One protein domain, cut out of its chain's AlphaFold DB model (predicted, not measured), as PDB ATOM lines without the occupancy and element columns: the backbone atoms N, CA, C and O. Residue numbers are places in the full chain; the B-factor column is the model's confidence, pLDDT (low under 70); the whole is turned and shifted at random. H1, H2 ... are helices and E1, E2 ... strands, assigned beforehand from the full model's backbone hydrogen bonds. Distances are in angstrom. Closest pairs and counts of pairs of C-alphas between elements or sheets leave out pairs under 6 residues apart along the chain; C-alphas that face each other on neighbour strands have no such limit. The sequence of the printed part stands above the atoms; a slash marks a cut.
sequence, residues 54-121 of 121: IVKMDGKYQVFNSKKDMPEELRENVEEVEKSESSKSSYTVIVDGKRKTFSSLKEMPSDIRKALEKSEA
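AT A GLANCE: This is residues 54 to 121 of the 121 residues of an uncharacterized protein of Lentisphaerae bacterium GWF2_44_16 (UniProt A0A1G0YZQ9). Two small strand hairpins, E3 with E4 and E1 with E2, sit next to each other in the middle, E3 beside E1 and running in nearly the same direction, with one helix on each side of them. The helices H1 and H2 are far from each other, and each has few close C-alpha pairs with the strands: H1 with E4 of one hairpin, H2 with E2 of the other. The printed part has 68 residues, with two named helices and four named strands in the order E1, E2, H1, E3, E4, H2. The strands form two antiparallel sheets, of order E3 - E4 and E1 - E2, and the class is mixed, helices and strands. The whole is compact, with a radius of gyration of the C-alphas of 12.0 A, and rounded, with spans of 28 by 26 by 21 A.

HOW THE PARTS SIT: E3, residues 91 to 95, and E4, residues 98 to 102, are antiparallel neighbours at 150 degrees and form a hairpin; N 91 and O 102 are 2.8 A apart and N 100 and O 93 2.8 A, both within hydrogen-bond range. E3 and E1, residues 54 to 57, have 7 pairs of C-alphas within 8 A; the closest are those of Val 55 and Ile 94, 5.5 A apart. E1 and E2, residues 60 to 64, form the other hairpin, antiparallel at 143 degrees, with N 55 and O 62 at 2.9 A and N 62 and O 55 at 2.8 A, within hydrogen-bond range. H1, residues 72 to 83, has one pair of C-alphas within 8 A of E4, Val 81 and Arg 99, 8.0 A apart. H1 and E1 are apart, but only just, with the closest C-alphas at 8.3 A. H2, residues 110 to 119, has 2 pairs of C-alphas within 8 A of E2, the closest being Val 63 and Ser 119 at 7.2 A. H1 and H2 are apart. Every O i to N i+4 pair of H2 is within hydrogen-bond range, and 7 of 8 in H1.

IN THESE COORDINATES: E3 measures 12.3 A from first to last C-alpha, E4 13.0 A, E2 13.2 A and E1 9.9 A. E1 begins at C-alpha 54, (-47.610, 37.361, -41.083). H1 is 16.8 A long and begins at C-alpha 72, (-52.704, 23.656, -37.740). H2 is 14.6 A long and ends at C-alpha 119, (-39.173, 40.688, -37.015).

THE WHOLE: The two C-alphas farthest apart are those of Ser 84 and Ala 121, 31.6 A. The printed part has no cut and no long link; E1 to E2 and E3 to E4 are tight, the others short. The mean pLDDT of the printed part is 72.1, and residues 81 to 99 and 119 to 121 are under 70.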
ATOM      1  N   ILE A  54     -47.201  36.401 -42.101       79.81
ATOM      2  CA  ILE A  54     -47.610  37.361 -41.083       79.81
ATOM      3  C   ILE A  54     -49.110  37.219 -40.876       79.81
ATOM      4  O   ILE A  54     -49.906  37.522 -41.771       79.81
ATOM      5  N   VAL A  55     -49.485  36.768 -39.684       81.06
ATOM      6  CA  VAL A  55     -50.874  36.510 -39.305       81.06
ATOM      7  C   VAL A  55     -51.258  37.432 -38.157       81.06
ATOM      8  O   VAL A  55     -50.556  37.511 -37.151       81.06
ATOM      9  N   LYS A  56     -52.383  38.139 -38.294       79.69
ATOM     10  CA  LYS A  56     -52.954  38.947 -37.214       79.69
ATOM     11  C   LYS A  56     -54.008  38.141 -36.456       79.69
ATOM     12  O   LYS A  56     -55.026  37.783 -37.040       79.69
ATOM     13  N   MET A  57     -53.784  37.914 -35.165       79.25
ATOM     14  CA  MET A  57     -54.722  37.260 -34.245       79.25
ATOM     15  C   MET A  57     -54.850  38.091 -32.973       79.25
ATOM     16  O   MET A  57     -53.849  38.586 -32.458       79.25
ATOM     17  N   ASP A  58     -56.077  38.292 -32.490       78.56
ATOM     18  CA  ASP A  58     -56.364  39.049 -31.260       78.56
ATOM     19  C   ASP A  58     -55.699  40.438 -31.206       78.56
ATOM     20  O   ASP A  58     -55.212  40.901 -30.175       78.56
ATOM     21  N   GLY A  59     -55.616  41.105 -32.362       80.38
ATOM     22  CA  GLY A  59     -54.979  42.418 -32.492       80.38
ATOM     23  C   GLY A  59     -53.445  42.407 -32.466       80.38
ATOM     24  O   GLY A  59     -52.838  43.472 -32.571       80.38
ATOM     25  N   LYS A  60     -52.808  41.236 -32.373       73.38
ATOM     26  CA  LYS A  60     -51.351  41.056 -32.399       73.38
ATOM     27  C   LYS A  60     -50.912  40.400 -33.705       73.38
ATOM     28  O   LYS A  60     -51.605  39.543 -34.242       73.38
ATOM     29  N   TYR A  61     -49.746  40.793 -34.205       79.69
ATOM     30  CA  TYR A  61     -49.122  40.159 -35.365       79.69
ATOM     31  C   TYR A  61     -48.179  39.050 -34.903       79.69
ATOM     32  O   TYR A  61     -47.368  39.264 -34.003       79.69
ATOM     33  N   GLN A  62     -48.290  37.885 -35.529       80.25
ATOM     34  CA  GLN A  62     -47.371  36.763 -35.380       80.25
ATOM     35  C   GLN A  62     -46.685  36.506 -36.717       80.25
ATOM     36  O   GLN A  62     -47.323  36.589 -37.769       80.25
ATOM     37  N   VAL A  63     -45.387  36.224 -36.661       80.38
ATOM     38  CA  VAL A  63     -44.549  35.984 -37.836       80.38
ATOM     39  C   VAL A  63     -44.049  34.549 -37.786       80.38
ATOM     40  O   VAL A  63     -43.469  34.131 -36.786       80.38
ATOM     41  N   PHE A  64     -44.270  33.808 -38.865       81.31
ATOM     42  CA  PHE A  64     -43.815  32.433 -39.025       81.31
ATOM     43  C   PHE A  64     -42.831  32.357 -40.188       81.31
ATOM     44  O   PHE A  64     -43.109  32.849 -41.283       81.31
ATOM     45  N   ASN A  65     -41.687  31.722 -39.951       79.00
ATOM     46  CA  ASN A  65     -40.651  31.531 -40.970       79.00
ATOM     47  C   ASN A  65     -40.969  30.363 -41.911       79.00
ATOM     48  O   ASN A  65     -40.375  30.244 -42.981       79.00
ATOM     49  N   SER A  66     -41.886  29.483 -41.510       77.94
ATOM     50  CA  SER A  66     -42.385  28.392 -42.331       77.94
ATOM     51  C   SER A  66     -43.806  28.004 -41.922       77.94
ATOM     52  O   SER A  66     -44.238  28.252 -40.797       77.94
ATOM     53  N   LYS A  67     -44.530  27.316 -42.811       78.56
ATOM     54  CA  LYS A  67     -45.852  26.746 -42.492       78.56
ATOM     55  C   LYS A  67     -45.807  25.699 -41.380       78.56
ATOM     56  O   LYS A  67     -46.820  25.454 -40.741       78.56
ATOM     57  N   LYS A  68     -44.653  25.051 -41.172       77.88
ATOM     58  CA  LYS A  68     -44.479  24.037 -40.120       77.88
ATOM     59  C   LYS A  68     -44.500  24.655 -38.726       77.88
ATOM     60  O   LYS A  68     -44.831  23.964 -37.773       77.88
ATOM     61  N   ASP A  69     -44.163  25.939 -38.640       79.38
ATOM     62  CA  ASP A  69     -44.156  26.691 -37.388       79.38
ATOM     63  C   ASP A  69     -45.553  27.238 -37.046       79.38
ATOM     64  O   ASP A  69     -45.762  27.754 -35.950       79.38
ATOM     65  N   MET A  70     -46.512  27.143 -37.977       83.06
ATOM     66  CA  MET A  70     -47.879  27.603 -37.764       83.06
ATOM     67  C   MET A  70     -48.721  26.581 -36.995       83.06
ATOM     68  O   MET A  70     -48.629  25.381 -37.260       83.06
ATOM     69  N   PRO A  71     -49.642  27.055 -36.139       84.81
ATOM     70  CA  PRO A  71     -50.780  26.270 -35.678       84.81
ATOM     71  C   PRO A  71     -51.553  25.656 -36.854       84.81
ATOM     72  O   PRO A  71     -51.728  26.296 -37.892       84.81
ATOM     73  N   GLU A  72     -52.048  24.432 -36.679       81.88
ATOM     74  CA  GLU A  72     -52.704  23.656 -37.740       81.88
ATOM     75  C   GLU A  72     -53.897  24.390 -38.371       81.88
ATOM     76  O   GLU A  72     -53.993  24.475 -39.593       81.88
ATOM     77  N   GLU A  73     -54.711  25.047 -37.545       80.44
ATOM     78  CA  GLU A  73     -55.854  25.857 -37.981       80.44
ATOM     79  C   GLU A  73     -55.449  27.038 -38.884       80.44
ATOM     80  O   GLU A  73     -56.179  27.426 -39.795       80.44
ATOM     81  N   LEU A  74     -54.270  27.631 -38.666       81.12
ATOM     82  CA  LEU A  74     -53.760  28.712 -39.515       81.12
ATOM     83  C   LEU A  74     -53.132  28.180 -40.801       81.12
ATOM     84  O   LEU A  74     -53.238  28.814 -41.852       81.12
ATOM     85  N   ARG A  75     -52.485  27.019 -40.714       83.56
ATOM     86  CA  ARG A  75     -51.805  26.380 -41.838       83.56
ATOM     87  C   ARG A  75     -52.782  26.022 -42.954       83.56
ATOM     88  O   ARG A  75     -52.491  26.324 -44.109       83.56
ATOM     89  N   GLU A  76     -53.938  25.446 -42.622       80.00
ATOM     90  CA  GLU A  76     -54.961  25.083 -43.616       80.00
ATOM     91  C   GLU A  76     -55.485  26.307 -44.374       80.00
ATOM     92  O   GLU A  76     -55.502  26.323 -45.607       80.00
ATOM     93  N   ASN A  77     -55.804  27.374 -43.639       79.69
ATOM     94  CA  ASN A  77     -56.274  28.632 -44.217       79.69
ATOM     95  C   ASN A  77     -55.235  29.252 -45.165       79.69
ATOM     96  O   ASN A  77     -55.572  29.758 -46.235       79.69
ATOM     97  N   VAL A  78     -53.953  29.208 -44.798       75.56
ATOM     98  CA  VAL A  78     -52.863  29.719 -45.641       75.56
ATOM     99  C   VAL A  78     -52.653  28.846 -46.885       75.56
ATOM    100  O   VAL A  78     -52.414  29.376 -47.970       75.56
ATOM    101  N   GLU A  79     -52.767  27.522 -46.769       76.31
ATOM    102  CA  GLU A  79     -52.618  26.595 -47.900       76.31
ATOM    103  C   GLU A  79     -53.739  26.735 -48.943       76.31
ATOM    104  O   GLU A  79     -53.473  26.647 -50.146       76.31
ATOM    105  N   GLU A  80     -54.977  26.992 -48.517       74.00
ATOM    106  CA  GLU A  80     -56.103  27.271 -49.419       74.00
ATOM    107  C   GLU A  80     -55.891  28.580 -50.202       74.00
ATOM    108  O   GLU A  80     -56.095  28.662 -51.419       74.00
ATOM    109  N   VAL A  81     -55.394  29.597 -49.502       69.06
ATOM    110  CA  VAL A  81     -55.073  30.917 -50.052       69.06
ATOM    111  C   VAL A  81     -53.898  30.834 -51.040       69.06
ATOM    112  O   VAL A  81     -53.918  31.469 -52.094       69.06
ATOM    113  N   GLU A  82     -52.878  30.021 -50.784       65.31
ATOM    114  CA  GLU A  82     -51.756  29.869 -51.721       65.31
ATOM    115  C   GLU A  82     -52.116  29.103 -52.998       65.31
ATOM    116  O   GLU A  82     -51.646  29.469 -54.074       65.31
ATOM    117  N   LYS A  83     -52.985  28.086 -52.923       65.31
ATOM    118  CA  LYS A  83     -53.431  27.333 -54.114       65.31
ATOM    119  C   LYS A  83     -54.137  28.208 -55.157       65.31
ATOM    120  O   LYS A  83     -54.232  27.806 -56.314       65.31
ATOM    121  N   SER A  84     -54.630  29.379 -54.757       58.03
ATOM    122  CA  SER A  84     -55.431  30.278 -55.592       58.03
ATOM    123  C   SER A  84     -54.665  31.466 -56.199       58.03
ATOM    124  O   SER A  84     -55.197  32.111 -57.100       58.03
ATOM    125  N   GLU A  85     -53.416  31.745 -55.801       54.16
ATOM    126  CA  GLU A  85     -52.618  32.847 -56.375       54.16
ATOM    127  C   GLU A  85     -51.317  32.333 -57.010       54.16
ATOM    128  O   GLU A  85     -50.329  32.070 -56.328       54.16
ATOM    129  N   SER A  86     -51.288  32.232 -58.343       48.66
ATOM    130  CA  SER A  86     -50.047  31.997 -59.082       48.66
ATOM    131  C   SER A  86     -49.193  33.277 -59.145       48.66
ATOM    132  O   SER A  86     -49.463  34.228 -59.874       48.66
ATOM    133  N   SER A  87     -48.154  33.288 -58.315       50.75
ATOM    134  CA  SER A  87     -46.829  33.899 -58.495       50.75
ATOM    135  C   SER A  87     -46.716  35.149 -59.390       50.75
ATOM    136  O   SER A  87     -46.108  35.120 -60.460       50.75
ATOM    137  N   LYS A  88     -47.171  36.296 -58.885       51.44
ATOM    138  CA  LYS A  88     -46.437  37.563 -59.042       51.44
ATOM    139  C   LYS A  88     -45.848  37.872 -57.677       51.44
ATOM    140  O   LYS A  88     -46.578  37.770 -56.701       51.44
ATOM    141  N   SER A  89     -44.556  38.185 -57.601       53.78
ATOM    142  CA  SER A  89     -43.863  38.536 -56.357       53.78
ATOM    143  C   SER A  89     -44.621  39.661 -55.659       53.78
ATOM    144  O   SER A  89     -44.545  40.827 -56.039       53.78
ATOM    145  N   SER A  90     -45.426  39.273 -54.683       61.50
ATOM    146  CA  SER A  90     -46.380  40.123 -54.008       61.50
ATOM    147  C   SER A  90     -46.296  39.815 -52.525       61.50
ATOM    148  O   SER A  90     -46.094  38.673 -52.101       61.50
ATOM    149  N   TYR A  91     -46.398  40.859 -51.720       65.38
ATOM    150  CA  TYR A  91     -46.427  40.712 -50.283       65.38
ATOM    151  C   TYR A  91     -47.863  40.394 -49.891       65.38
ATOM    152  O   TYR A  91     -48.735  41.267 -49.916       65.38
ATOM    153  N   THR A  92     -48.111  39.129 -49.569       67.12
ATOM    154  CA  THR A  92     -49.398  38.699 -49.031       67.12
ATOM    155  C   THR A  92     -49.391  38.885 -47.519       67.12
ATOM    156  O   THR A  92     -48.515  38.380 -46.823       67.12
ATOM    157  N   VAL A  93     -50.375  39.617 -47.006       67.56
ATOM    158  CA  VAL A  93     -50.575  39.872 -45.573       67.56
ATOM    159  C   VAL A  93     -52.021  39.591 -45.219       67.56
ATOM    160  O   VAL A  93     -52.938  39.994 -45.937       67.56
ATOM    161  N   ILE A  94     -52.239  38.930 -44.087       64.31
ATOM    162  CA  ILE A  94     -53.583  38.670 -43.575       64.31
ATOM    163  C   ILE A  94     -53.899  39.727 -42.517       64.31
ATOM    164  O   ILE A  94     -53.272  39.779 -41.458       64.31
ATOM    165  N   VAL A  95     -54.876  40.587 -42.812       62.38
ATOM    166  CA  VAL A  95     -55.341  41.648 -41.909       62.38
ATOM    167  C   VAL A  95     -56.789  41.356 -41.549       62.38
ATOM    168  O   VAL A  95     -57.654  41.371 -42.423       62.38
ATOM    169  N   ASP A  96     -57.042  41.079 -40.269       57.28
ATOM    170  CA  ASP A  96     -58.381  40.797 -39.731       57.28
ATOM    171  C   ASP A  96     -59.084  39.636 -40.468       57.28
ATOM    172  O   ASP A  96     -60.233  39.741 -40.894       57.28
ATOM    173  N   GLY A  97     -58.351  38.538 -40.692       57.59
ATOM    174  CA  GLY A  97     -58.858  37.342 -41.381       57.59
ATOM    175  C   GLY A  97     -59.061  37.504 -42.890       57.59
ATOM    176  O   GLY A  97     -59.542  36.586 -43.546       57.59
ATOM    177  N   LYS A  98     -58.694  38.654 -43.469       54.75
ATOM    178  CA  LYS A  98     -58.814  38.911 -44.908       54.75
ATOM    179  C   LYS A  98     -57.443  39.014 -45.554       54.75
ATOM    180  O   LYS A  98     -56.581  39.769 -45.096       54.75
ATOM    181  N   ARG A  99     -57.265  38.284 -46.658       59.28
ATOM    182  CA  ARG A  99     -56.077  38.387 -47.506       59.28
ATOM    183  C   ARG A  99     -56.010  39.785 -48.115       59.28
ATOM    184  O   ARG A  99     -56.969  40.251 -48.732       59.28
ATOM    185  N   LYS A 100     -54.864  40.437 -47.957       72.81
ATOM    186  CA  LYS A 100     -54.490  41.633 -48.706       72.81
ATOM    187  C   LYS A 100     -53.165  41.380 -49.402       72.81
ATOM    188  O   LYS A 100     -52.232  40.858 -48.797       72.81
ATOM    189  N   THR A 101     -53.098  41.780 -50.660       71.69
ATOM    190  CA  THR A 101     -51.940  41.547 -51.517       71.69
ATOM    191  C   THR A 101     -51.379  42.902 -51.931       71.69
ATOM    192  O   THR A 101     -52.121  43.750 -52.425       71.69
ATOM    193  N   PHE A 102     -50.088  43.125 -51.694       77.31
ATOM    194  CA  PHE A 102     -49.401  44.372 -52.032       77.31
ATOM    195  C   PHE A 102     -48.291  44.110 -53.041       77.31
ATOM    196  O   PHE A 102     -47.549  43.133 -52.928       77.31
ATOM    197  N   SER A 103     -48.143  45.006 -54.012       74.00
ATOM    198  CA  SER A 103     -47.134  44.865 -55.069       74.00
ATOM    199  C   SER A 103     -45.760  45.353 -54.605       74.00
ATOM    200  O   SER A 103     -44.737  45.011 -55.191       74.00
ATOM    201  N   SER A 104     -45.719  46.173 -53.550       73.44
ATOM    202  CA  SER A 104     -44.483  46.691 -52.963       73.44
ATOM    203  C   SER A 104     -44.659  47.092 -51.496       73.44
ATOM    204  O   SER A 104     -45.758  47.440 -51.064       73.44
ATOM    205  N   LEU A 105     -43.557  47.143 -50.738       74.50
ATOM    206  CA  LEU A 105     -43.556  47.642 -49.354       74.50
ATOM    207  C   LEU A 105     -44.106  49.075 -49.248       74.50
ATOM    208  O   LEU A 105     -44.719  49.424 -48.247       74.50
ATOM    209  N   LYS A 106     -43.937  49.919 -50.275       74.50
ATOM    210  CA  LYS A 106     -44.441  51.305 -50.258       74.50
ATOM    211  C   LYS A 106     -45.970  51.385 -50.241       74.50
ATOM    212  O   LYS A 106     -46.507  52.368 -49.739       74.50
ATOM    213  N   GLU A 107     -46.648  50.369 -50.771       75.50
ATOM    214  CA  GLU A 107     -48.112  50.264 -50.763       75.50
ATOM    215  C   GLU A 107     -48.647  49.733 -49.426       75.50
ATOM    216  O   GLU A 107     -49.836  49.877 -49.142       75.50
ATOM    217  N   MET A 108     -47.785  49.146 -48.587       82.38
ATOM    218  CA  MET A 108     -48.191  48.625 -47.289       82.38
ATOM    219  C   MET A 108     -48.437  49.748 -46.266       82.38
ATOM    220  O   MET A 108     -47.593  50.643 -46.086       82.38
ATOM    221  N   PRO A 109     -49.545  49.656 -45.508       82.94
ATOM    222  CA  PRO A 109     -49.784  50.464 -44.320       82.94
ATOM    223  C   PRO A 109     -48.573  50.499 -43.370       82.94
ATOM    224  O   PRO A 109     -47.838  49.519 -43.214       82.94
ATOM    225  N   SER A 110     -48.312  51.660 -42.760       78.25
ATOM    226  CA  SER A 110     -47.095  51.904 -41.963       78.25
ATOM    227  C   SER A 110     -46.983  51.038 -40.709       78.25
ATOM    228  O   SER A 110     -45.884  50.726 -40.264       78.25
ATOM    229  N   ASP A 111     -48.116  50.685 -40.125       79.12
ATOM    230  CA  ASP A 111     -48.259  49.749 -39.013       79.12
ATOM    231  C   ASP A 111     -47.809  48.333 -39.400       79.12
ATOM    232  O   ASP A 111     -47.048  47.716 -38.656       79.12
ATOM    233  N   ILE A 112     -48.179  47.864 -40.596       78.38
ATOM    234  CA  ILE A 112     -47.757  46.558 -41.131       78.38
ATOM    235  C   ILE A 112     -46.252  46.545 -41.422       78.38
ATOM    236  O   ILE A 112     -45.557  45.604 -41.043       78.38
ATOM    237  N   ARG A 113     -45.721  47.615 -42.026       80.88
ATOM    238  CA  ARG A 113     -44.274  47.746 -42.283       80.88
ATOM    239  C   ARG A 113     -43.434  47.711 -41.008       80.88
ATOM    240  O   ARG A 113     -42.441  46.999 -40.952       80.88
ATOM    241  N   LYS A 114     -43.853  48.435 -39.966       78.88
ATOM    242  CA  LYS A 114     -43.152  48.442 -38.671       78.88
ATOM    243  C   LYS A 114     -43.149  47.073 -37.992       78.88
ATOM    244  O   LYS A 114     -42.221  46.770 -37.246       78.88
ATOM    245  N   ALA A 115     -44.191  46.268 -38.202       74.06
ATOM    246  CA  ALA A 115     -44.243  44.906 -37.682       74.06
ATOM    247  C   ALA A 115     -43.229  43.989 -38.389       74.06
ATOM    248  O   ALA A 115     -42.560  43.212 -37.714       74.06
ATOM    249  N   LEU A 116     -43.069  44.140 -39.710       73.38
ATOM    250  CA  LEU A 116     -42.040  43.461 -40.509       73.38
ATOM    251  C   LEU A 116     -40.623  43.819 -40.047       73.38
ATOM    252  O   LEU A 116     -39.854  42.928 -39.704       73.38
ATOM    253  N   GLU A 117     -40.307  45.113 -39.945       76.94
ATOM    254  CA  GLU A 117     -38.975  45.590 -39.528       76.94
ATOM    255  C   GLU A 117     -38.572  45.078 -38.134       76.94
ATOM    256  O   GLU A 117     -37.407  44.777 -37.893       76.94
ATOM    257  N   LYS A 118     -39.533  44.929 -37.214       72.81
ATOM    258  CA  LYS A 118     -39.290  44.360 -35.878       72.81
ATOM    259  C   LYS A 118     -39.001  42.861 -35.873       72.81
ATOM    260  O   LYS A 118     -38.495  42.375 -34.871       72.81
ATOM    261  N   SER A 119     -39.386  42.136 -36.919       62.94
ATOM    262  CA  SER A 119     -39.173  40.688 -37.015       62.94
ATOM    263  C   SER A 119     -37.833  40.310 -37.650       62.94
ATOM    264  O   SER A 119     -37.418  39.160 -37.539       62.94
ATOM    265  N   GLU A 120     -37.158  41.269 -38.293       58.25
ATOM    266  CA  GLU A 120     -35.830  41.087 -38.896       58.25
ATOM    267  C   GLU A 120     -34.666  41.498 -37.969       58.25
ATOM    268  O   GLU A 120     -33.509  41.276 -38.323       58.25
ATOM    269  N   ALA A 121     -34.964  42.089 -36.805       50.38
ATOM    270  CA  ALA A 121     -33.996  42.508 -35.784       50.38
ATOM    271  C   ALA A 121     -33.854  41.463 -34.668       50.38
ATOM    272  O   ALA A 121     -32.707  41.256 -34.213       50.38
TER     273      ALA A 121